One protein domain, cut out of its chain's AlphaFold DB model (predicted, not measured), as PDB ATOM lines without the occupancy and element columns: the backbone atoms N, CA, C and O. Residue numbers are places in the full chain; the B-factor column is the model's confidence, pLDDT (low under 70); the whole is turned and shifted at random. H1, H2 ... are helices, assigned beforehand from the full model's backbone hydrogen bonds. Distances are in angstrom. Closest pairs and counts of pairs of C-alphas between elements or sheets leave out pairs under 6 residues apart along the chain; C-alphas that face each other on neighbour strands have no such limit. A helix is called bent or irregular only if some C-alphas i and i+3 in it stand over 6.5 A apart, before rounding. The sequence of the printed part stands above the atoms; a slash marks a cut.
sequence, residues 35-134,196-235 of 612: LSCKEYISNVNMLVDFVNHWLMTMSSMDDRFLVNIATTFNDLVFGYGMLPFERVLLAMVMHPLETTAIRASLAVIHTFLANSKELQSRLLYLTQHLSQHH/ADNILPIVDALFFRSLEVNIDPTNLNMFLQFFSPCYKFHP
ATOM      1  N   LEU A  35     -30.306  48.764 -54.234       79.25
ATOM      2  CA  LEU A  35     -31.695  48.801 -53.787       79.25
ATOM      3  C   LEU A  35     -31.792  49.337 -52.362       79.25
ATOM      4  O   LEU A  35     -31.109  48.889 -51.443       79.25
ATOM      5  N   SER A  36     -32.742  50.239 -52.140       82.50
ATOM      6  CA  SER A  36     -33.145  50.586 -50.783       82.50
ATOM      7  C   SER A  36     -33.862  49.412 -50.105       82.50
ATOM      8  O   SER A  36     -34.534  48.603 -50.753       82.50
ATOM      9  N   CYS A  37     -33.838  49.361 -48.767       77.00
ATOM     10  CA  CYS A  37     -34.572  48.341 -48.007       77.00
ATOM     11  C   CYS A  37     -36.077  48.309 -48.348       77.00
ATOM     12  O   CYS A  37     -36.704  47.253 -48.287       77.00
ATOM     13  N   LYS A  38     -36.670  49.454 -48.724       82.69
ATOM     14  CA  LYS A  38     -38.082  49.544 -49.136       82.69
ATOM     15  C   LYS A  38     -38.329  48.887 -50.494       82.69
ATOM     16  O   LYS A  38     -39.306  48.158 -50.646       82.69
ATOM     17  N   GLU A  39     -37.455  49.128 -51.465       84.81
ATOM     18  CA  GLU A  39     -37.552  48.506 -52.790       84.81
ATOM     19  C   GLU A  39     -37.319  47.003 -52.695       84.81
ATOM     20  O   GLU A  39     -38.051  46.220 -53.292       84.81
ATOM     21  N   TYR A  40     -36.375  46.592 -51.853       83.06
ATOM     22  CA  TYR A  40     -36.129  45.193 -51.549       83.06
ATOM     23  C   TYR A  40     -37.375  44.488 -50.976       83.06
ATOM     24  O   TYR A  40     -37.787  43.442 -51.474       83.06
ATOM     25  N   ILE A  41     -38.046  45.104 -49.997       84.62
ATOM     26  CA  ILE A  41     -39.332  44.646 -49.435       84.62
ATOM     27  C   ILE A  41     -40.399  44.479 -50.529       84.62
ATOM     28  O   ILE A  41     -41.096  43.461 -50.545       84.62
ATOM     29  N   SER A  42     -40.512  45.457 -51.430       87.19
ATOM     30  CA  SER A  42     -41.462  45.446 -52.550       87.19
ATOM     31  C   SER A  42     -41.161  44.326 -53.550       87.19
ATOM     32  O   SER A  42     -42.068  43.624 -53.989       87.19
ATOM     33  N   ASN A  43     -39.883  44.105 -53.864       88.19
ATOM     34  CA  ASN A  43     -39.449  43.052 -54.779       88.19
ATOM     35  C   ASN A  43     -39.732  41.649 -54.224       88.19
ATOM     36  O   ASN A  43     -40.144  40.772 -54.981       88.19
ATOM     37  N   VAL A  44     -39.583  41.433 -52.911       87.25
ATOM     38  CA  VAL A  44     -39.949  40.148 -52.285       87.25
ATOM     39  C   VAL A  44     -41.456  39.896 -52.372       87.25
ATOM     40  O   VAL A  44     -41.869  38.781 -52.679       87.25
ATOM     41  N   ASN A  45     -42.283  40.924 -52.159       90.00
ATOM     42  CA  ASN A  45     -43.734  40.795 -52.314       90.00
ATOM     43  C   ASN A  45     -44.110  40.447 -53.762       90.00
ATOM     44  O   ASN A  45     -44.849  39.496 -53.995       90.00
ATOM     45  N   MET A  46     -43.518  41.151 -54.731       89.62
ATOM     46  CA  MET A  46     -43.735  40.895 -56.157       89.62
ATOM     47  C   MET A  46     -43.297  39.483 -56.568       89.62
ATOM     48  O   MET A  46     -43.954  38.849 -57.390       89.62
ATOM     49  N   LEU A  47     -42.215  38.960 -55.981       90.00
ATOM     50  CA  LEU A  47     -41.779  37.582 -56.196       90.00
ATOM     51  C   LEU A  47     -42.820  36.572 -55.692       90.00
ATOM     52  O   LEU A  47     -43.112  35.601 -56.386       90.00
ATOM     53  N   VAL A  48     -43.395  36.795 -54.507       88.81
ATOM     54  CA  VAL A  48     -44.445  35.923 -53.956       88.81
ATOM     55  C   VAL A  48     -45.716  35.982 -54.804       88.81
ATOM     56  O   VAL A  48     -46.288  34.935 -55.106       88.81
ATOM     57  N   ASP A  49     -46.126  37.167 -55.254       87.94
ATOM     58  CA  ASP A  49     -47.260  37.314 -56.174       87.94
ATOM     59  C   ASP A  49     -47.031  36.595 -57.491       87.94
ATOM     60  O   ASP A  49     -47.924  35.909 -57.985       87.94
ATOM     61  N   PHE A  50     -45.826  36.717 -58.044       88.75
ATOM     62  CA  PHE A  50     -45.447  36.018 -59.260       88.75
ATOM     63  C   PHE A  50     -45.564  34.502 -59.078       88.75
ATOM     64  O   PHE A  50     -46.184  33.835 -59.906       88.75
ATOM     65  N   VAL A  51     -45.041  33.959 -57.973       87.31
ATOM     66  CA  VAL A  51     -45.148  32.528 -57.656       87.31
ATOM     67  C   VAL A  51     -46.613  32.105 -57.521       87.31
ATOM     68  O   VAL A  51     -47.016  31.126 -58.149       87.31
ATOM     69  N   ASN A  52     -47.429  32.850 -56.773       86.00
ATOM     70  CA  ASN A  52     -48.850  32.540 -56.596       86.00
ATOM     71  C   ASN A  52     -49.626  32.602 -57.914       86.00
ATOM     72  O   ASN A  52     -50.359  31.669 -58.235       86.00
ATOM     73  N   HIS A  53     -49.431  33.654 -58.709       86.06
ATOM     74  CA  HIS A  53     -50.066  33.796 -60.017       86.06
ATOM     75  C   HIS A  53     -49.725  32.617 -60.932       86.06
ATOM     76  O   HIS A  53     -50.593  32.081 -61.627       86.06
ATOM     77  N   TRP A  54     -48.467  32.176 -60.909       83.31
ATOM     78  CA  TRP A  54     -48.021  31.078 -61.751       83.31
ATOM     79  C   TRP A  54     -48.595  29.736 -61.290       83.31
ATOM     80  O   TRP A  54     -49.117  28.993 -62.119       83.31
ATOM     81  N   LEU A  55     -48.623  29.478 -59.978       81.88
ATOM     82  CA  LEU A  55     -49.281  28.305 -59.390       81.88
ATOM     83  C   LEU A  55     -50.785  28.259 -59.702       81.88
ATOM     84  O   LEU A  55     -51.321  27.190 -59.972       81.88
ATOM     85  N   MET A  56     -51.459  29.413 -59.727       79.56
ATOM     86  CA  MET A  56     -52.893  29.508 -60.035       79.56
ATOM     87  C   MET A  56     -53.215  29.343 -61.525       79.56
ATOM     88  O   MET A  56     -54.310  28.905 -61.871       79.56
ATOM     89  N   THR A  57     -52.287  29.702 -62.414       80.00
ATOM     90  CA  THR A  57     -52.490  29.620 -63.871       80.00
ATOM     91  C   THR A  57     -52.229  28.208 -64.409       80.00
ATOM     92  O   THR A  57     -52.737  27.837 -65.469       80.00
ATOM     93  N   MET A  58     -51.451  27.391 -63.692       70.31
ATOM     94  CA  MET A  58     -51.226  25.996 -64.069       70.31
ATOM     95  C   MET A  58     -52.445  25.131 -63.727       70.31
ATOM     96  O   MET A  58     -52.981  25.175 -62.626       70.31
ATOM     97  N   SER A  59     -52.882  24.305 -64.682       54.72
ATOM     98  CA  SER A  59     -54.115  23.499 -64.593       54.72
ATOM     99  C   SER A  59     -54.055  22.385 -63.535       54.72
ATOM    100  O   SER A  59     -55.085  21.819 -63.179       54.72
ATOM    101  N   SER A  60     -52.856  22.062 -63.043       58.69
ATOM    102  CA  SER A  60     -52.607  21.126 -61.947       58.69
ATOM    103  C   SER A  60     -51.327  21.523 -61.213       58.69
ATOM    104  O   SER A  60     -50.297  21.733 -61.857       58.69
ATOM    105  N   MET A  61     -51.378  21.577 -59.883       62.56
ATOM    106  CA  MET A  61     -50.196  21.726 -59.030       62.56
ATOM    107  C   MET A  61     -49.343  20.457 -59.147       62.56
ATOM    108  O   MET A  61     -49.687  19.431 -58.569       62.56
ATOM    109  N   ASP A  62     -48.271  20.492 -59.940       72.31
ATOM    110  CA  ASP A  62     -47.309  19.386 -60.002       72.31
ATOM    111  C   ASP A  62     -46.420  19.431 -58.748       72.31
ATOM    112  O   ASP A  62     -45.697  20.407 -58.526       72.31
ATOM    113  N   ASP A  63     -46.448  18.380 -57.926       74.81
ATOM    114  CA  ASP A  63     -45.649  18.279 -56.695       74.81
ATOM    115  C   ASP A  63     -44.152  18.509 -56.956       74.81
ATOM    116  O   ASP A  63     -43.443  19.098 -56.137       74.81
ATOM    117  N   ARG A  64     -43.654  18.112 -58.135       80.75
ATOM    118  CA  ARG A  64     -42.253  18.350 -58.525       80.75
ATOM    119  C   ARG A  64     -41.944  19.833 -58.661       80.75
ATOM    120  O   ARG A  64     -40.845  20.277 -58.336       80.75
ATOM    121  N   PHE A  65     -42.908  20.598 -59.152       81.00
ATOM    122  CA  PHE A  65     -42.769  22.031 -59.331       81.00
ATOM    123  C   PHE A  65     -42.761  22.762 -57.982       81.00
ATOM    124  O   PHE A  65     -41.898  23.613 -57.762       81.00
ATOM    125  N   LEU A  66     -43.625  22.361 -57.042       83.62
ATOM    126  CA  LEU A  66     -43.596  22.859 -55.660       83.62
ATOM    127  C   LEU A  66     -42.249  22.592 -54.981       83.62
ATOM    128  O   LEU A  66     -41.693  23.485 -54.340       83.62
ATOM    129  N   VAL A  67     -41.688  21.394 -55.165       86.50
ATOM    130  CA  VAL A  67     -40.360  21.047 -54.636       86.50
ATOM    131  C   VAL A  67     -39.266  21.920 -55.252       86.50
ATOM    132  O   VAL A  67     -38.395  22.399 -54.525       86.50
ATOM    133  N   ASN A  68     -39.315  22.190 -56.559       87.50
ATOM    134  CA  ASN A  68     -38.347  23.070 -57.220       87.50
ATOM    135  C   ASN A  68     -38.428  24.513 -56.700       87.50
ATOM    136  O   ASN A  68     -37.392  25.122 -56.431       87.50
ATOM    137  N   ILE A  69     -39.640  25.047 -56.510       87.69
ATOM    138  CA  ILE A  69     -39.849  26.371 -55.907       87.69
ATOM    139  C   ILE A  69     -39.279  26.399 -54.487       87.69
ATOM    140  O   ILE A  69     -38.498  27.287 -54.153       87.69
ATOM    141  N   ALA A  70     -39.627  25.411 -53.662       86.81
ATOM    142  CA  ALA A  70     -39.157  25.315 -52.285       86.81
ATOM    143  C   ALA A  70     -37.624  25.224 -52.202       86.81
ATOM    144  O   ALA A  70     -37.011  25.906 -51.385       86.81
ATOM    145  N   THR A  71     -37.003  24.436 -53.084       88.12
ATOM    146  CA  THR A  71     -35.538  24.308 -53.180       88.12
ATOM    147  C   THR A  71     -34.901  25.639 -53.575       88.12
ATOM    148  O   THR A  71     -33.962  26.085 -52.926       88.12
ATOM    149  N   THR A  72     -35.475  26.332 -54.562       88.06
ATOM    150  CA  THR A  72     -34.995  27.651 -55.004       88.06
ATOM    151  C   THR A  72     -35.068  28.680 -53.875       88.06
ATOM    152  O   THR A  72     -34.100  29.395 -53.632       88.06
ATOM    153  N   PHE A  73     -36.182  28.742 -53.135       88.44
ATOM    154  CA  PHE A  73     -36.275  29.610 -51.960       88.44
ATOM    155  C   PHE A  73     -35.255  29.222 -50.885       88.44
ATOM    156  O   PHE A  73     -34.683  30.105 -50.252       88.44
ATOM    157  N   ASN A  74     -35.007  27.926 -50.674       87.25
ATOM    158  CA  ASN A  74     -34.042  27.466 -49.676       87.25
ATOM    159  C   ASN A  74     -32.617  27.905 -50.039       87.25
ATOM    160  O   ASN A  74     -31.882  28.366 -49.166       87.25
ATOM    161  N   ASP A  75     -32.259  27.852 -51.321       84.00
ATOM    162  CA  ASP A  75     -30.974  28.341 -51.817       84.00
ATOM    163  C   ASP A  75     -30.874  29.869 -51.707       84.00
ATOM    164  O   ASP A  75     -29.868  30.378 -51.226       84.00
ATOM    165  N   LEU A  76     -31.926  30.621 -52.057       83.56
ATOM    166  CA  LEU A  76     -31.946  32.086 -51.902       83.56
ATOM    167  C   LEU A  76     -31.797  32.535 -50.441       83.56
ATOM    168  O   LEU A  76     -31.154  33.552 -50.174       83.56
ATOM    169  N   VAL A  77     -32.387  31.790 -49.504       83.56
ATOM    170  CA  VAL A  77     -32.392  32.129 -48.076       83.56
ATOM    171  C   VAL A  77     -31.119  31.664 -47.373       83.56
ATOM    172  O   VAL A  77     -30.434  32.467 -46.746       83.56
ATOM    173  N   PHE A  78     -30.782  30.379 -47.469       80.62
ATOM    174  CA  PHE A  78     -29.683  29.785 -46.700       80.62
ATOM    175  C   PHE A  78     -28.421  29.546 -47.528       80.62
ATOM    176  O   PHE A  78     -27.323  29.635 -46.979       80.62
ATOM    177  N   GLY A  79     -28.566  29.260 -48.826       75.69
ATOM    178  CA  GLY A  79     -27.444  28.996 -49.729       75.69
ATOM    179  C   GLY A  79     -26.655  30.255 -50.092       75.69
ATOM    180  O   GLY A  79     -25.433  30.261 -49.979       75.69
ATOM    181  N   TYR A  80     -27.362  31.316 -50.491       73.06
ATOM    182  CA  TYR A  80     -26.787  32.590 -50.929       73.06
ATOM    183  C   TYR A  80     -26.964  33.727 -49.914       73.06
ATOM    184  O   TYR A  80     -26.368  34.792 -50.076       73.06
ATOM    185  N   GLY A  81     -27.819  33.553 -48.896       71.06
ATOM    186  CA  GLY A  81     -28.094  34.594 -47.900       71.06
ATOM    187  C   GLY A  81     -28.718  35.865 -48.488       71.06
ATOM    188  O   GLY A  81     -28.616  36.926 -47.878       71.06
ATOM    189  N   MET A  82     -29.323  35.780 -49.679       75.25
ATOM    190  CA  MET A  82     -29.876  36.923 -50.413       75.25
ATOM    191  C   MET A  82     -31.166  37.432 -49.791       75.25
ATOM    192  O   MET A  82     -31.430  38.628 -49.889       75.25
ATOM    193  N   LEU A  83     -31.971  36.535 -49.207       79.62
ATOM    194  CA  LEU A  83     -33.267  36.826 -48.594       79.62
ATOM    195  C   LEU A  83     -33.317  36.342 -47.137       79.62
ATOM    196  O   LEU A  83     -33.054  35.167 -46.894       79.62
ATOM    197  N   PRO A  84     -33.705  37.180 -46.158       81.69
ATOM    198  CA  PRO A  84     -33.962  36.691 -44.811       81.69
ATOM    199  C   PRO A  84     -35.229  35.828 -44.798       81.69
ATOM    200  O   PRO A  84     -36.247  36.186 -45.404       81.69
ATOM    201  N   PHE A  85     -35.172  34.693 -44.095       87.56
ATOM    202  CA  PHE A  85     -36.271  33.726 -44.028       87.56
ATOM    203  C   PHE A  85     -37.568  34.375 -43.542       87.56
ATOM    204  O   PHE A  85     -38.629  34.172 -44.132       87.56
ATOM    205  N   GLU A  86     -37.477  35.202 -42.501       88.38
ATOM    206  CA  GLU A  86     -38.622  35.855 -41.870       88.38
ATOM    207  C   GLU A  86     -39.368  36.736 -42.872       88.38
ATOM    208  O   GLU A  86     -40.594  36.786 -42.887       88.38
ATOM    209  N   ARG A  87     -38.639  37.388 -43.785       88.00
ATOM    210  CA  ARG A  87     -39.245  38.243 -44.806       88.00
ATOM    211  C   ARG A  87     -39.990  37.437 -45.864       88.00
ATOM    212  O   ARG A  87     -41.074  37.851 -46.269       88.00
ATOM    213  N   VAL A  88     -39.414  36.320 -46.309       90.81
ATOM    214  CA  VAL A  88     -40.055  35.424 -47.284       90.81
ATOM    215  C   VAL A  88     -41.309  34.806 -46.675       90.81
ATOM    216  O   VAL A  88     -42.371  34.858 -47.293       90.81
ATOM    217  N   LEU A  89     -41.215  34.305 -45.439       93.38
ATOM    218  CA  LEU A  89     -42.352  33.743 -44.715       93.38
ATOM    219  C   LEU A  89     -43.462  34.788 -44.529       93.38
ATOM    220  O   LEU A  89     -44.615  34.512 -44.843       93.38
ATOM    221  N   LEU A  90     -43.118  36.008 -44.098       93.94
ATOM    222  CA  LEU A  90     -44.083  37.100 -43.936       93.94
ATOM    223  C   LEU A  90     -44.810  37.419 -45.244       93.94
ATOM    224  O   LEU A  90     -46.029  37.580 -45.242       93.94
ATOM    225  N   ALA A  91     -44.079  37.505 -46.356       92.44
ATOM    226  CA  ALA A  91     -44.673  37.778 -47.658       92.44
ATOM    227  C   ALA A  91     -45.608  36.638 -48.103       92.44
ATOM    228  O   ALA A  91     -46.723  36.912 -48.535       92.44
ATOM    229  N   MET A  92     -45.213  35.372 -47.926       93.50
ATOM    230  CA  MET A  92     -46.064  34.218 -48.254       93.50
ATOM    231  C   MET A  92     -47.324  34.120 -47.380       93.50
ATOM    232  O   MET A  92     -48.333  33.596 -47.838       93.50
ATOM    233  N   VAL A  93     -47.296  34.616 -46.142       94.44
ATOM    234  CA  VAL A  93     -48.454  34.565 -45.230       94.44
ATOM    235  C   VAL A  93     -49.402  35.749 -45.430       94.44
ATOM    236  O   VAL A  93     -50.618  35.563 -45.468       94.44
ATOM    237  N   MET A  94     -48.862  36.965 -45.550       92.19
ATOM    238  CA  MET A  94     -49.655  38.200 -45.478       92.19
ATOM    239  C   MET A  94     -50.043  38.786 -46.833       92.19
ATOM    240  O   MET A  94     -50.993  39.561 -46.900       92.19
ATOM    241  N   HIS A  95     -49.312  38.467 -47.902       87.50
ATOM    242  CA  HIS A  95     -49.591  39.022 -49.227       87.50
ATOM    243  C   HIS A  95     -50.771  38.352 -49.959       87.50
ATOM    244  O   HIS A  95     -51.540  39.061 -50.607       87.50
ATOM    245  N   PRO A  96     -50.983  37.022 -49.863       88.19
ATOM    246  CA  PRO A  96     -52.117  36.381 -50.521       88.19
ATOM    247  C   PRO A  96     -53.458  36.830 -49.925       88.19
ATOM    248  O   PRO A  96     -53.756  36.576 -48.753       88.19
ATOM    249  N   LEU A  97     -54.288  37.467 -50.755       85.88
ATOM    250  CA  LEU A  97     -55.603  37.979 -50.349       85.88
ATOM    251  C   LEU A  97     -56.739  36.979 -50.610       85.88
ATOM    252  O   LEU A  97     -57.695  36.925 -49.841       85.88
ATOM    253  N   GLU A  98     -56.634  36.174 -51.669       89.12
ATOM    254  CA  GLU A  98     -57.661  35.205 -52.066       89.12
ATOM    255  C   GLU A  98     -57.451  33.832 -51.413       89.12
ATOM    256  O   GLU A  98     -56.324  33.351 -51.310       89.12
ATOM    257  N   THR A  99     -58.540  33.141 -51.058       89.19
ATOM    258  CA  THR A  99     -58.514  31.804 -50.428       89.19
ATOM    259  C   THR A  99     -57.659  30.786 -51.185       89.19
ATOM    260  O   THR A  99     -56.940  29.989 -50.583       89.19
ATOM    261  N   THR A 100     -57.717  30.805 -52.514       87.94
ATOM    262  CA  THR A 100     -56.925  29.942 -53.401       87.94
ATOM    263  C   THR A 100     -55.435  30.279 -53.346       87.94
ATOM    264  O   THR A 100     -54.617  29.374 -53.191       87.94
ATOM    265  N   ALA A 101     -55.083  31.567 -53.395       88.94
ATOM    266  CA  ALA A 101     -53.706  32.042 -53.288       88.94
ATOM    267  C   ALA A 101     -53.099  31.746 -51.905       88.94
ATOM    268  O   ALA A 101     -51.950  31.314 -51.820       88.94
ATOM    269  N   ILE A 102     -53.880  31.895 -50.826       91.25
ATOM    270  CA  ILE A 102     -53.462  31.519 -49.465       91.25
ATOM    271  C   ILE A 102     -53.116  30.031 -49.424       91.25
ATOM    272  O   ILE A 102     -52.033  29.666 -48.976       91.25
ATOM    273  N   ARG A 103     -53.998  29.158 -49.931       90.25
ATOM    274  CA  ARG A 103     -53.743  27.707 -49.962       90.25
ATOM    275  C   ARG A 103     -52.499  27.353 -50.778       90.25
ATOM    276  O   ARG A 103     -51.723  26.508 -50.341       90.25
ATOM    277  N   ALA A 104     -52.280  28.012 -51.918       88.44
ATOM    278  CA  ALA A 104     -51.079  27.817 -52.729       88.44
ATOM    279  C   ALA A 104     -49.807  28.231 -51.969       88.44
ATOM    280  O   ALA A 104     -48.854  27.454 -51.898       88.44
ATOM    281  N   SER A 105     -49.813  29.402 -51.328       91.88
ATOM    282  CA  SER A 105     -48.698  29.860 -50.492       91.88
ATOM    283  C   SER A 105     -48.442  28.938 -49.297       91.88
ATOM    284  O   SER A 105     -47.293  28.593 -49.031       91.88
ATOM    285  N   LEU A 106     -49.488  28.453 -48.618       92.56
ATOM    286  CA  LEU A 106     -49.355  27.474 -47.533       92.56
ATOM    287  C   LEU A 106     -48.766  26.144 -48.026       92.56
ATOM    288  O   LEU A 106     -47.962  25.546 -47.315       92.56
ATOM    289  N   ALA A 107     -49.089  25.694 -49.241       89.81
ATOM    290  CA  ALA A 107     -48.484  24.496 -49.832       89.81
ATOM    291  C   ALA A 107     -46.985  24.685 -50.142       89.81
ATOM    292  O   ALA A 107     -46.178  23.776 -49.909       89.81
ATOM    293  N   VAL A 108     -46.588  25.874 -50.613       90.88
ATOM    294  CA  VAL A 108     -45.171  26.231 -50.799       90.88
ATOM    295  C   VAL A 108     -44.445  26.241 -49.455       90.88
ATOM    296  O   VAL A 108     -43.394  25.613 -49.339       90.88
ATOM    297  N   ILE A 109     -45.027  26.872 -48.430       93.50
ATOM    298  CA  ILE A 109     -44.476  26.878 -47.068       93.50
ATOM    299  C   ILE A 109     -44.341  25.440 -46.557       93.50
ATOM    300  O   ILE A 109     -43.268  25.055 -46.108       93.50
ATOM    301  N   HIS A 110     -45.378  24.612 -46.691       92.00
ATOM    302  CA  HIS A 110     -45.341  23.211 -46.273       92.00
ATOM    303  C   HIS A 110     -44.154  22.460 -46.892       92.00
ATOM    304  O   HIS A 110     -43.373  21.814 -46.192       92.00
ATOM    305  N   THR A 111     -43.982  22.597 -48.205       90.69
ATOM    306  CA  THR A 111     -42.899  21.946 -48.952       90.69
ATOM    307  C   THR A 111     -41.524  22.503 -48.572       90.69
ATOM    308  O   THR A 111     -40.554  21.751 -48.474       90.69
ATOM    309  N   PHE A 112     -41.429  23.808 -48.311       90.56
ATOM    310  CA  PHE A 112     -40.208  24.456 -47.837       90.56
ATOM    311  C   PHE A 112     -39.773  23.917 -46.469       90.56
ATOM    312  O   PHE A 112     -38.621  23.517 -46.304       90.56
ATOM    313  N   LEU A 113     -40.696  23.833 -45.507       90.44
ATOM    314  CA  LEU A 113     -40.411  23.339 -44.155       90.44
ATOM    315  C   LEU A 113     -40.029  21.855 -44.145       90.44
ATOM    316  O   LEU A 113     -39.137  21.455 -43.395       90.44
ATOM    317  N   ALA A 114     -40.662  21.045 -45.000       87.69
ATOM    318  CA  ALA A 114     -40.344  19.625 -45.135       87.69
ATOM    319  C   ALA A 114     -38.919  19.386 -45.671       87.69
ATOM    320  O   ALA A 114     -38.252  18.440 -45.252       87.69
ATOM    321  N   ASN A 115     -38.438  20.255 -46.567       86.25
ATOM    322  CA  ASN A 115     -37.165  20.072 -47.268       86.25
ATOM    323  C   ASN A 115     -35.986  20.853 -46.651       86.25
ATOM    324  O   ASN A 115     -34.829  20.487 -46.873       86.25
ATOM    325  N   SER A 116     -36.240  21.905 -45.865       87.19
ATOM    326  CA  SER A 116     -35.185  22.752 -45.295       87.19
ATOM    327  C   SER A 116     -34.581  22.163 -44.012       87.19
ATOM    328  O   SER A 116     -35.024  22.435 -42.894       87.19
ATOM    329  N   LYS A 117     -33.511  21.370 -44.164       86.06
ATOM    330  CA  LYS A 117     -32.746  20.809 -43.031       86.06
ATOM    331  C   LYS A 117     -32.055  21.877 -42.177       86.06
ATOM    332  O   LYS A 117     -31.917  21.694 -40.973       86.06
ATOM    333  N   GLU A 118     -31.628  22.974 -42.801       83.69
ATOM    334  CA  GLU A 118     -30.953  24.089 -42.125       83.69
ATOM    335  C   GLU A 118     -31.908  24.842 -41.191       83.69
ATOM    336  O   GLU A 118     -31.577  25.126 -40.043       83.69
ATOM    337  N   LEU A 119     -33.137  25.115 -41.642       86.38
ATOM    338  CA  LEU A 119     -34.142  25.733 -40.781       86.38
ATOM    339  C   LEU A 119     -34.497  24.821 -39.596       86.38
ATOM    340  O   LEU A 119     -34.581  25.288 -38.459       86.38
ATOM    341  N   GLN A 120     -34.662  23.518 -39.855       88.00
ATOM    342  CA  GLN A 120     -34.948  22.521 -38.819       88.00
ATOM    343  C   GLN A 120     -33.849  22.471 -37.749       88.00
ATOM    344  O   GLN A 120     -34.160  22.496 -36.559       88.00
ATOM    345  N   SER A 121     -32.571  22.433 -38.145       87.12
ATOM    346  CA  SER A 121     -31.445  22.350 -37.203       87.12
ATOM    347  C   SER A 121     -31.337  23.598 -36.320       87.12
ATOM    348  O   SER A 121     -31.164  23.478 -35.105       87.12
ATOM    349  N   ARG A 122     -31.522  24.789 -36.902       86.06
ATOM    350  CA  ARG A 122     -31.476  26.066 -36.175       86.06
ATOM    351  C   ARG A 122     -32.579  26.194 -35.140       86.06
ATOM    352  O   ARG A 122     -32.302  26.523 -33.987       86.06
ATOM    353  N   LEU A 123     -33.825  25.933 -35.533       88.00
ATOM    354  CA  LEU A 123     -34.956  26.016 -34.608       88.00
ATOM    355  C   LEU A 123     -34.850  24.957 -33.509       88.00
ATOM    356  O   LEU A 123     -35.130  25.250 -32.344       88.00
ATOM    357  N   LEU A 124     -34.375  23.753 -33.843       88.50
ATOM    358  CA  LEU A 124     -34.121  22.706 -32.858       88.50
ATOM    359  C   LEU A 124     -33.086  23.152 -31.817       88.50
ATOM    360  O   LEU A 124     -33.321  23.011 -30.619       88.50
ATOM    361  N   TYR A 125     -31.975  23.748 -32.246       86.81
ATOM    362  CA  TYR A 125     -30.960  24.256 -31.325       86.81
ATOM    363  C   TYR A 125     -31.503  25.359 -30.418       86.81
ATOM    364  O   TYR A 125     -31.300  25.310 -29.206       86.81
ATOM    365  N   LEU A 126     -32.213  26.343 -30.983       86.62
ATOM    366  CA  LEU A 126     -32.780  27.447 -30.206       86.62
ATOM    367  C   LEU A 126     -33.735  26.914 -29.133       86.62
ATOM    368  O   LEU A 126     -33.612  27.260 -27.962       86.62
ATOM    369  N   THR A 127     -34.640  26.013 -29.507       85.19
ATOM    370  CA  THR A 127     -35.670  25.475 -28.603       85.19
ATOM    371  C   THR A 127     -35.100  24.557 -27.517       85.19
ATOM    372  O   THR A 127     -35.584  24.582 -26.378       85.19
ATOM    373  N   GLN A 128     -34.034  23.805 -27.822       84.94
ATOM    374  CA  GLN A 128     -33.348  22.928 -26.868       84.94
ATOM    375  C   GLN A 128     -32.406  23.673 -25.914       84.94
ATOM    376  O   GLN A 128     -32.326  23.312 -24.740       84.94
ATOM    377  N   HIS A 129     -31.689  24.695 -26.392       80.88
ATOM    378  CA  HIS A 129     -30.604  25.323 -25.631       80.88
ATOM    379  C   HIS A 129     -30.962  26.671 -25.001       80.88
ATOM    380  O   HIS A 129     -30.348  27.030 -23.994       80.88
ATOM    381  N   LEU A 130     -31.936  27.415 -25.538       79.81
ATOM    382  CA  LEU A 130     -32.379  28.677 -24.941       79.81
ATOM    383  C   LEU A 130     -33.530  28.455 -23.954       79.81
ATOM    384  O   LEU A 130     -34.454  27.669 -24.181       79.81
ATOM    385  N   SER A 131     -33.472  29.166 -22.832       72.19
ATOM    386  CA  SER A 131     -34.511  29.214 -21.800       72.19
ATOM    387  C   SER A 131     -35.579  30.273 -22.109       72.19
ATOM    388  O   SER A 131     -35.345  31.182 -22.897       72.19
ATOM    389  N   GLN A 132     -36.749  30.168 -21.466       70.50
ATOM    390  CA  GLN A 132     -37.836  31.148 -21.609       70.50
ATOM    391  C   GLN A 132     -37.420  32.527 -21.082       70.50
ATOM    392  O   GLN A 132     -36.763  32.607 -20.040       70.50
ATOM    393  N   HIS A 133     -37.889  33.603 -21.718       62.50
ATOM    394  CA  HIS A 133     -37.601  34.992 -21.322       62.50
ATOM    395  C   HIS A 133     -38.013  35.332 -19.877       62.50
ATOM    396  O   HIS A 133     -37.377  36.136 -19.208       62.50
ATOM    397  N   HIS A 134     -39.043  34.684 -19.329       58.38
ATOM    398  CA  HIS A 134     -39.446  34.897 -17.931       58.38
ATOM    399  C   HIS A 134     -38.530  34.187 -16.926       58.38
ATOM    400  O   HIS A 134     -38.373  34.623 -15.787       58.38
ATOM    401  N   ALA A 196     -36.210  32.253 -33.888       86.94
ATOM    402  CA  ALA A 196     -37.468  31.807 -33.294       86.94
ATOM    403  C   ALA A 196     -38.317  32.998 -32.816       86.94
ATOM    404  O   ALA A 196     -39.497  33.069 -33.147       86.94
ATOM    405  N   ASP A 197     -37.714  33.972 -32.128       84.94
ATOM    406  CA  ASP A 197     -38.414  35.184 -31.680       84.94
ATOM    407  C   ASP A 197     -38.879  36.060 -32.854       84.94
ATOM    408  O   ASP A 197     -39.988  36.594 -32.832       84.94
ATOM    409  N   ASN A 198     -38.066  36.176 -33.909       87.00
ATOM    410  CA  ASN A 198     -38.401  36.996 -35.074       87.00
ATOM    411  C   ASN A 198     -39.573  36.424 -35.885       87.00
ATOM    412  O   ASN A 198     -40.348  37.189 -36.463       87.00
ATOM    413  N   ILE A 199     -39.699  35.092 -35.962       92.69
ATOM    414  CA  ILE A 199     -40.766  34.450 -36.740       92.69
ATOM    415  C   ILE A 199     -42.076  34.319 -35.973       92.69
ATOM    416  O   ILE A 199     -43.102  34.163 -36.623       92.69
ATOM    417  N   LEU A 200     -42.082  34.384 -34.638       92.88
ATOM    418  CA  LEU A 200     -43.283  34.128 -33.831       92.88
ATOM    419  C   LEU A 200     -44.514  34.949 -34.263       92.88
ATOM    420  O   LEU A 200     -45.537  34.332 -34.548       92.88
ATOM    421  N   PRO A 201     -44.435  36.282 -34.453       94.31
ATOM    422  CA  PRO A 201     -45.589  37.058 -34.924       94.31
ATOM    423  C   PRO A 201     -46.075  36.648 -36.325       94.31
ATOM    424  O   PRO A 201     -47.246  36.798 -36.668       94.31
ATOM    425  N   ILE A 202     -45.168  36.141 -37.163       95.81
ATOM    426  CA  ILE A 202     -45.482  35.667 -38.516       95.81
ATOM    427  C   ILE A 202     -46.134  34.283 -38.447       95.81
ATOM    428  O   ILE A 202     -47.055  33.990 -39.205       95.81
ATOM    429  N   VAL A 203     -45.667  33.437 -37.532       95.88
ATOM    430  CA  VAL A 203     -46.221  32.113 -37.249       95.88
ATOM    431  C   VAL A 203     -47.628  32.227 -36.654       95.88
ATOM    432  O   VAL A 203     -48.502  31.453 -37.036       95.88
ATOM    433  N   ASP A 204     -47.889  33.224 -35.809       96.06
ATOM    434  CA  ASP A 204     -49.242  33.529 -35.337       96.06
ATOM    435  C   ASP A 204     -50.185  33.811 -36.514       96.06
ATOM    436  O   ASP A 204     -51.258  33.211 -36.631       96.06
ATOM    437  N   ALA A 205     -49.750  34.667 -37.444       95.62
ATOM    438  CA  ALA A 205     -50.494  34.941 -38.667       95.62
ATOM    439  C   ALA A 205     -50.637  33.686 -39.550       95.62
ATOM    440  O   ALA A 205     -51.714  33.444 -40.093       95.62
ATOM    441  N   LEU A 206     -49.598  32.847 -39.660       96.12
ATOM    442  CA  LEU A 206     -49.646  31.577 -40.392       96.12
ATOM    443  C   LEU A 206     -50.743  30.669 -39.828       96.12
ATOM    444  O   LEU A 206     -51.547  30.146 -40.601       96.12
ATOM    445  N   PHE A 207     -50.793  30.475 -38.508       96.31
ATOM    446  CA  PHE A 207     -51.808  29.630 -37.883       96.31
ATOM    447  C   PHE A 207     -53.205  30.221 -38.014       96.31
ATOM    448  O   PHE A 207     -54.126  29.485 -38.364       96.31
ATOM    449  N   PHE A 208     -53.357  31.534 -37.825       95.31
ATOM    450  CA  PHE A 208     -54.632  32.212 -38.037       95.31
ATOM    451  C   PHE A 208     -55.161  31.960 -39.457       95.31
ATOM    452  O   PHE A 208     -56.270  31.459 -39.626       95.31
ATOM    453  N   ARG A 209     -54.335  32.209 -40.485       93.75
ATOM    454  CA  ARG A 209     -54.709  31.993 -41.894       93.75
ATOM    455  C   ARG A 209     -54.955  30.518 -42.204       93.75
ATOM    456  O   ARG A 209     -55.890  30.194 -42.928       93.75
ATOM    457  N   SER A 210     -54.146  29.618 -41.645       94.31
ATOM    458  CA  SER A 210     -54.288  28.166 -41.831       94.31
ATOM    459  C   SER A 210     -55.626  27.644 -41.310       94.31
ATOM    460  O   SER A 210     -56.267  26.820 -41.967       94.31
ATOM    461  N   LEU A 211     -56.052  28.130 -40.142       94.25
ATOM    462  CA  LEU A 211     -57.342  27.789 -39.549       94.25
ATOM    463  C   LEU A 211     -58.499  28.450 -40.312       94.25
ATOM    464  O   LEU A 211     -59.483  27.777 -40.593       94.25
ATOM    465  N   GLU A 212     -58.349  29.712 -40.730       93.56
ATOM    466  CA  GLU A 212     -59.348  30.451 -41.518       93.56
ATOM    467  C   GLU A 212     -59.693  29.758 -42.846       93.56
ATOM    468  O   GLU A 212     -60.862  29.667 -43.218       93.56
ATOM    469  N   VAL A 213     -58.697  29.239 -43.576       92.12
ATOM    470  CA  VAL A 213     -58.942  28.525 -44.846       92.12
ATOM    471  C   VAL A 213     -59.242  27.031 -44.680       92.12
ATOM    472  O   VAL A 213     -59.475  26.359 -45.696       92.12
ATOM    473  N   ASN A 214     -59.246  26.537 -43.433       88.88
ATOM    474  CA  ASN A 214     -59.442  25.144 -43.028       88.88
ATOM    475  C   ASN A 214     -58.584  24.169 -43.854       88.88
ATOM    476  O   ASN A 214     -59.096  23.420 -44.690       88.88
ATOM    477  N   ILE A 215     -57.263  24.237 -43.667       89.69
ATOM    478  CA  ILE A 215     -56.315  23.338 -44.342       89.69
ATOM    479  C   ILE A 215     -56.481  21.874 -43.916       89.69
ATOM    480  O   ILE A 215     -57.068  21.570 -42.880       89.69
ATOM    481  N   ASP A 216     -55.896  20.965 -44.698       88.75
ATOM    482  CA  ASP A 216     -55.897  19.542 -44.371       88.75
ATOM    483  C   ASP A 216     -55.242  19.266 -43.001       88.75
ATOM    484  O   ASP A 216     -54.178  19.829 -42.702       88.75
ATOM    485  N   PRO A 217     -55.796  18.339 -42.192       88.31
ATOM    486  CA  PRO A 217     -55.276  18.033 -40.857       88.31
ATOM    487  C   PRO A 217     -53.802  17.617 -40.841       88.31
ATOM    488  O   PRO A 217     -53.081  17.890 -39.884       88.31
ATOM    489  N   THR A 218     -53.332  16.956 -41.902       88.81
ATOM    490  CA  THR A 218     -51.927  16.558 -42.058       88.81
ATOM    491  C   THR A 218     -51.008  17.768 -42.165       88.81
ATOM    492  O   THR A 218     -49.964  17.800 -41.515       88.81
ATOM    493  N   ASN A 219     -51.424  18.780 -42.930       89.00
ATOM    494  CA  ASN A 219     -50.653  19.999 -43.147       89.00
ATOM    495  C   ASN A 219     -50.629  20.842 -41.870       89.00
ATOM    496  O   ASN A 219     -49.565  21.323 -41.479       89.00
ATOM    497  N   LEU A 220     -51.770  20.949 -41.170       91.56
ATOM    498  CA  LEU A 220     -51.815  21.631 -39.877       91.56
ATOM    499  C   LEU A 220     -50.919  20.938 -38.849       91.56
ATOM    500  O   LEU A 220     -50.145  21.606 -38.173       91.56
ATOM    501  N   ASN A 221     -50.983  19.609 -38.746       92.12
ATOM    502  CA  ASN A 221     -50.147  18.853 -37.814       92.12
ATOM    503  C   ASN A 221     -48.653  19.048 -38.112       92.12
ATOM    504  O   ASN A 221     -47.866  19.212 -37.184       92.12
ATOM    505  N   MET A 222     -48.257  19.110 -39.387       92.12
ATOM    506  CA  MET A 222     -46.876  19.420 -39.763       92.12
ATOM    507  C   MET A 222     -46.463  20.817 -39.270       92.12
ATOM    508  O   MET A 222     -45.449  20.943 -38.584       92.12
ATOM    509  N   PHE A 223     -47.276  21.851 -39.522       94.44
ATOM    510  CA  PHE A 223     -47.003  23.203 -39.021       94.44
ATOM    511  C   PHE A 223     -46.939  23.262 -37.493       94.44
ATOM    512  O   PHE A 223     -46.026  23.877 -36.941       94.44
ATOM    513  N   LEU A 224     -47.865  22.594 -36.799       93.94
ATOM    514  CA  LEU A 224     -47.877  22.517 -35.338       93.94
ATOM    515  C   LEU A 224     -46.620  21.821 -34.813       93.94
ATOM    516  O   LEU A 224     -45.976  22.340 -33.908       93.94
ATOM    517  N   GLN A 225     -46.215  20.688 -35.384       91.69
ATOM    518  CA  GLN A 225     -44.988  19.994 -34.981       91.69
ATOM    519  C   GLN A 225     -43.744  20.856 -35.194       91.69
ATOM    520  O   GLN A 225     -42.850  20.861 -34.349       91.69
ATOM    521  N   PHE A 226     -43.703  21.601 -36.297       92.25
ATOM    522  CA  PHE A 226     -42.559  22.424 -36.657       92.25
ATOM    523  C   PHE A 226     -42.433  23.677 -35.779       92.25
ATOM    524  O   PHE A 226     -41.351  23.976 -35.274       92.25
ATOM    525  N   PHE A 227     -43.532  24.411 -35.580       93.50
ATOM    526  CA  PHE A 227     -43.500  25.723 -34.934       93.50
ATOM    527  C   PHE A 227     -43.937  25.733 -33.468       93.50
ATOM    528  O   PHE A 227     -43.525  26.637 -32.742       93.50
ATOM    529  N   SER A 228     -44.705  24.748 -32.981       91.69
ATOM    530  CA  SER A 228     -45.120  24.720 -31.565       91.69
ATOM    531  C   SER A 228     -43.958  24.797 -30.563       91.69
ATOM    532  O   SER A 228     -44.131  25.473 -29.548       91.69
ATOM    533  N   PRO A 229     -42.751  24.242 -30.818       90.69
ATOM    534  CA  PRO A 229     -41.620  24.427 -29.909       90.69
ATOM    535  C   PRO A 229     -41.205  25.897 -29.732       90.69
ATOM    536  O   PRO A 229     -40.699  26.265 -28.672       90.69
ATOM    537  N   CYS A 230     -41.446  26.757 -30.730       90.62
ATOM    538  CA  CYS A 230     -41.132  28.187 -30.657       90.62
ATOM    539  C   CYS A 230     -42.050  28.932 -29.676       90.62
ATOM    540  O   CYS A 230     -41.630  29.935 -29.103       90.62
ATOM    541  N   TYR A 231     -43.260  28.425 -29.397       90.69
ATOM    542  CA  TYR A 231     -44.197  29.057 -28.454       90.69
ATOM    543  C   TYR A 231     -43.708  29.054 -27.007       90.69
ATOM    544  O   TYR A 231     -44.239  29.785 -26.175       90.69
ATOM    545  N   LYS A 232     -42.631  28.319 -26.712       85.81
ATOM    546  CA  LYS A 232     -41.861  28.475 -25.478       85.81
ATOM    547  C   LYS A 232     -41.401  29.927 -25.258       85.81
ATOM    548  O   LYS A 232     -41.305  30.338 -24.105       85.81
ATOM    549  N   PHE A 233     -41.103  30.675 -26.322       86.12
ATOM    550  CA  PHE A 233     -40.618  32.060 -26.253       86.12
ATOM    551  C   PHE A 233     -41.726  33.107 -26.417       86.12
ATOM    552  O   PHE A 233     -41.486  34.293 -26.202       86.12
ATOM    553  N   HIS A 234     -42.941  32.678 -26.763       89.00
ATOM    554  CA  HIS A 234     -44.048  33.582 -27.031       89.00
ATOM    555  C   HIS A 234     -44.501  34.299 -25.743       89.00
ATOM    556  O   HIS A 234     -44.723  33.633 -24.730       89.00
ATOM    557  N   PRO A 235     -44.673  35.634 -25.755       85.56
ATOM    558  CA  PRO A 235     -45.013  36.392 -24.549       85.56
ATOM    559  C   PRO A 235     -46.479  36.232 -24.127       85.56
ATOM    560  O   PRO A 235     -46.796  36.389 -22.951       85.56
TER     561      PRO A 235
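What this domain is: This is residues 35 to 134 and 196 to 235 of the 612 residues of the protein "Mediator complex subunit 23" of Steinernema carpocapsae (UniProt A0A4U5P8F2). Two helical hairpins, H3 with H4 and H6 with H7, pack together through H3 and H6; H1 and H2 cross the far side of the H3-H4 hairpin, and H5 packs on the last part of H7. H3, H4 and H6 form an up and down bundle, each helix running against the one before it. The printed part has 140 residues with seven named helices, H1 to H7 in chain order, and no named strand, an all helix domain. It is compact, with a radius of gyration of the C-alphas of 15.0 A and spans of 48 by 40 by 25 A.

How they stand to each other: Start at H1, residues 37 to 57, the longest helix. With residues 41 to 48 alone it touches H3, residues 85 to 94, at a steep tilt of 56 degrees; the closest C-alphas, of Asn 45 and Ala 91, are 5.6 A apart. With residues 52 to 56 alone H1 touches the hub H4, residues 99 to 115, about perpendicular at 77 degrees, closest at C-alphas Asn 52 and Ala 101, 5.9 A. In the hairpin of H3 and H4, find C-alphas Met 92 and Ser 105, the closest, at 5.6 A, with a shallow tilt of 24 degrees, opposite ways. H2, residues 63 to 79, touches H4 at a steep tilt of 64 degrees, closest at C-alphas Ala 70 and Phe 112, 4.7 A; H1 and H2 are only just apart, closest 8.3 A. H3 also touches H6, residues 196 to 212, the same way at a shallow 23 degrees, closest at C-alphas Glu 86 and Ile 199, 5.7 A. H6 forms a hairpin with H7, residues 217 to 232, at a shallow 31 degrees, closest at C-alphas Ala 196 and Cys 230, 5.8 A. H7 touches H4, closest at C-alphas Asn 219 and His 110, 7.0 A. With residues 226 to 232 alone it touches H5, residues 117 to 129, closest at C-alphas Pro 229 and Thr 127, 6.2 A. Each O i to N i+4 pair is within hydrogen-bond range in H1 to H5; H6 has 11 of 13 and H7 8 of 12.

Where its parts are: Find C-alpha 37 at (-34.572, 48.341, -48.007); H1 runs 30.4 A to C-alpha 57. H4 is 24.6 A long, from (-58.514, 31.804, -50.428). H6, 23.4 A, and H7, 22.9 A, are irregular: C-alphas 198 and 201 are 7.2 A apart, 226 and 229 7.1 A. H7 ends at (-41.861, 28.475, -25.478).

The domain as a whole: The farthest C-alphas, of Ser 59 and His 134, are 50.2 A apart. Residues 135 to 195 are not printed; the gap is 15.8 A. The links printed whole are tight. Residues 59 to 61 and 133 to 134 have pLDDT under 70.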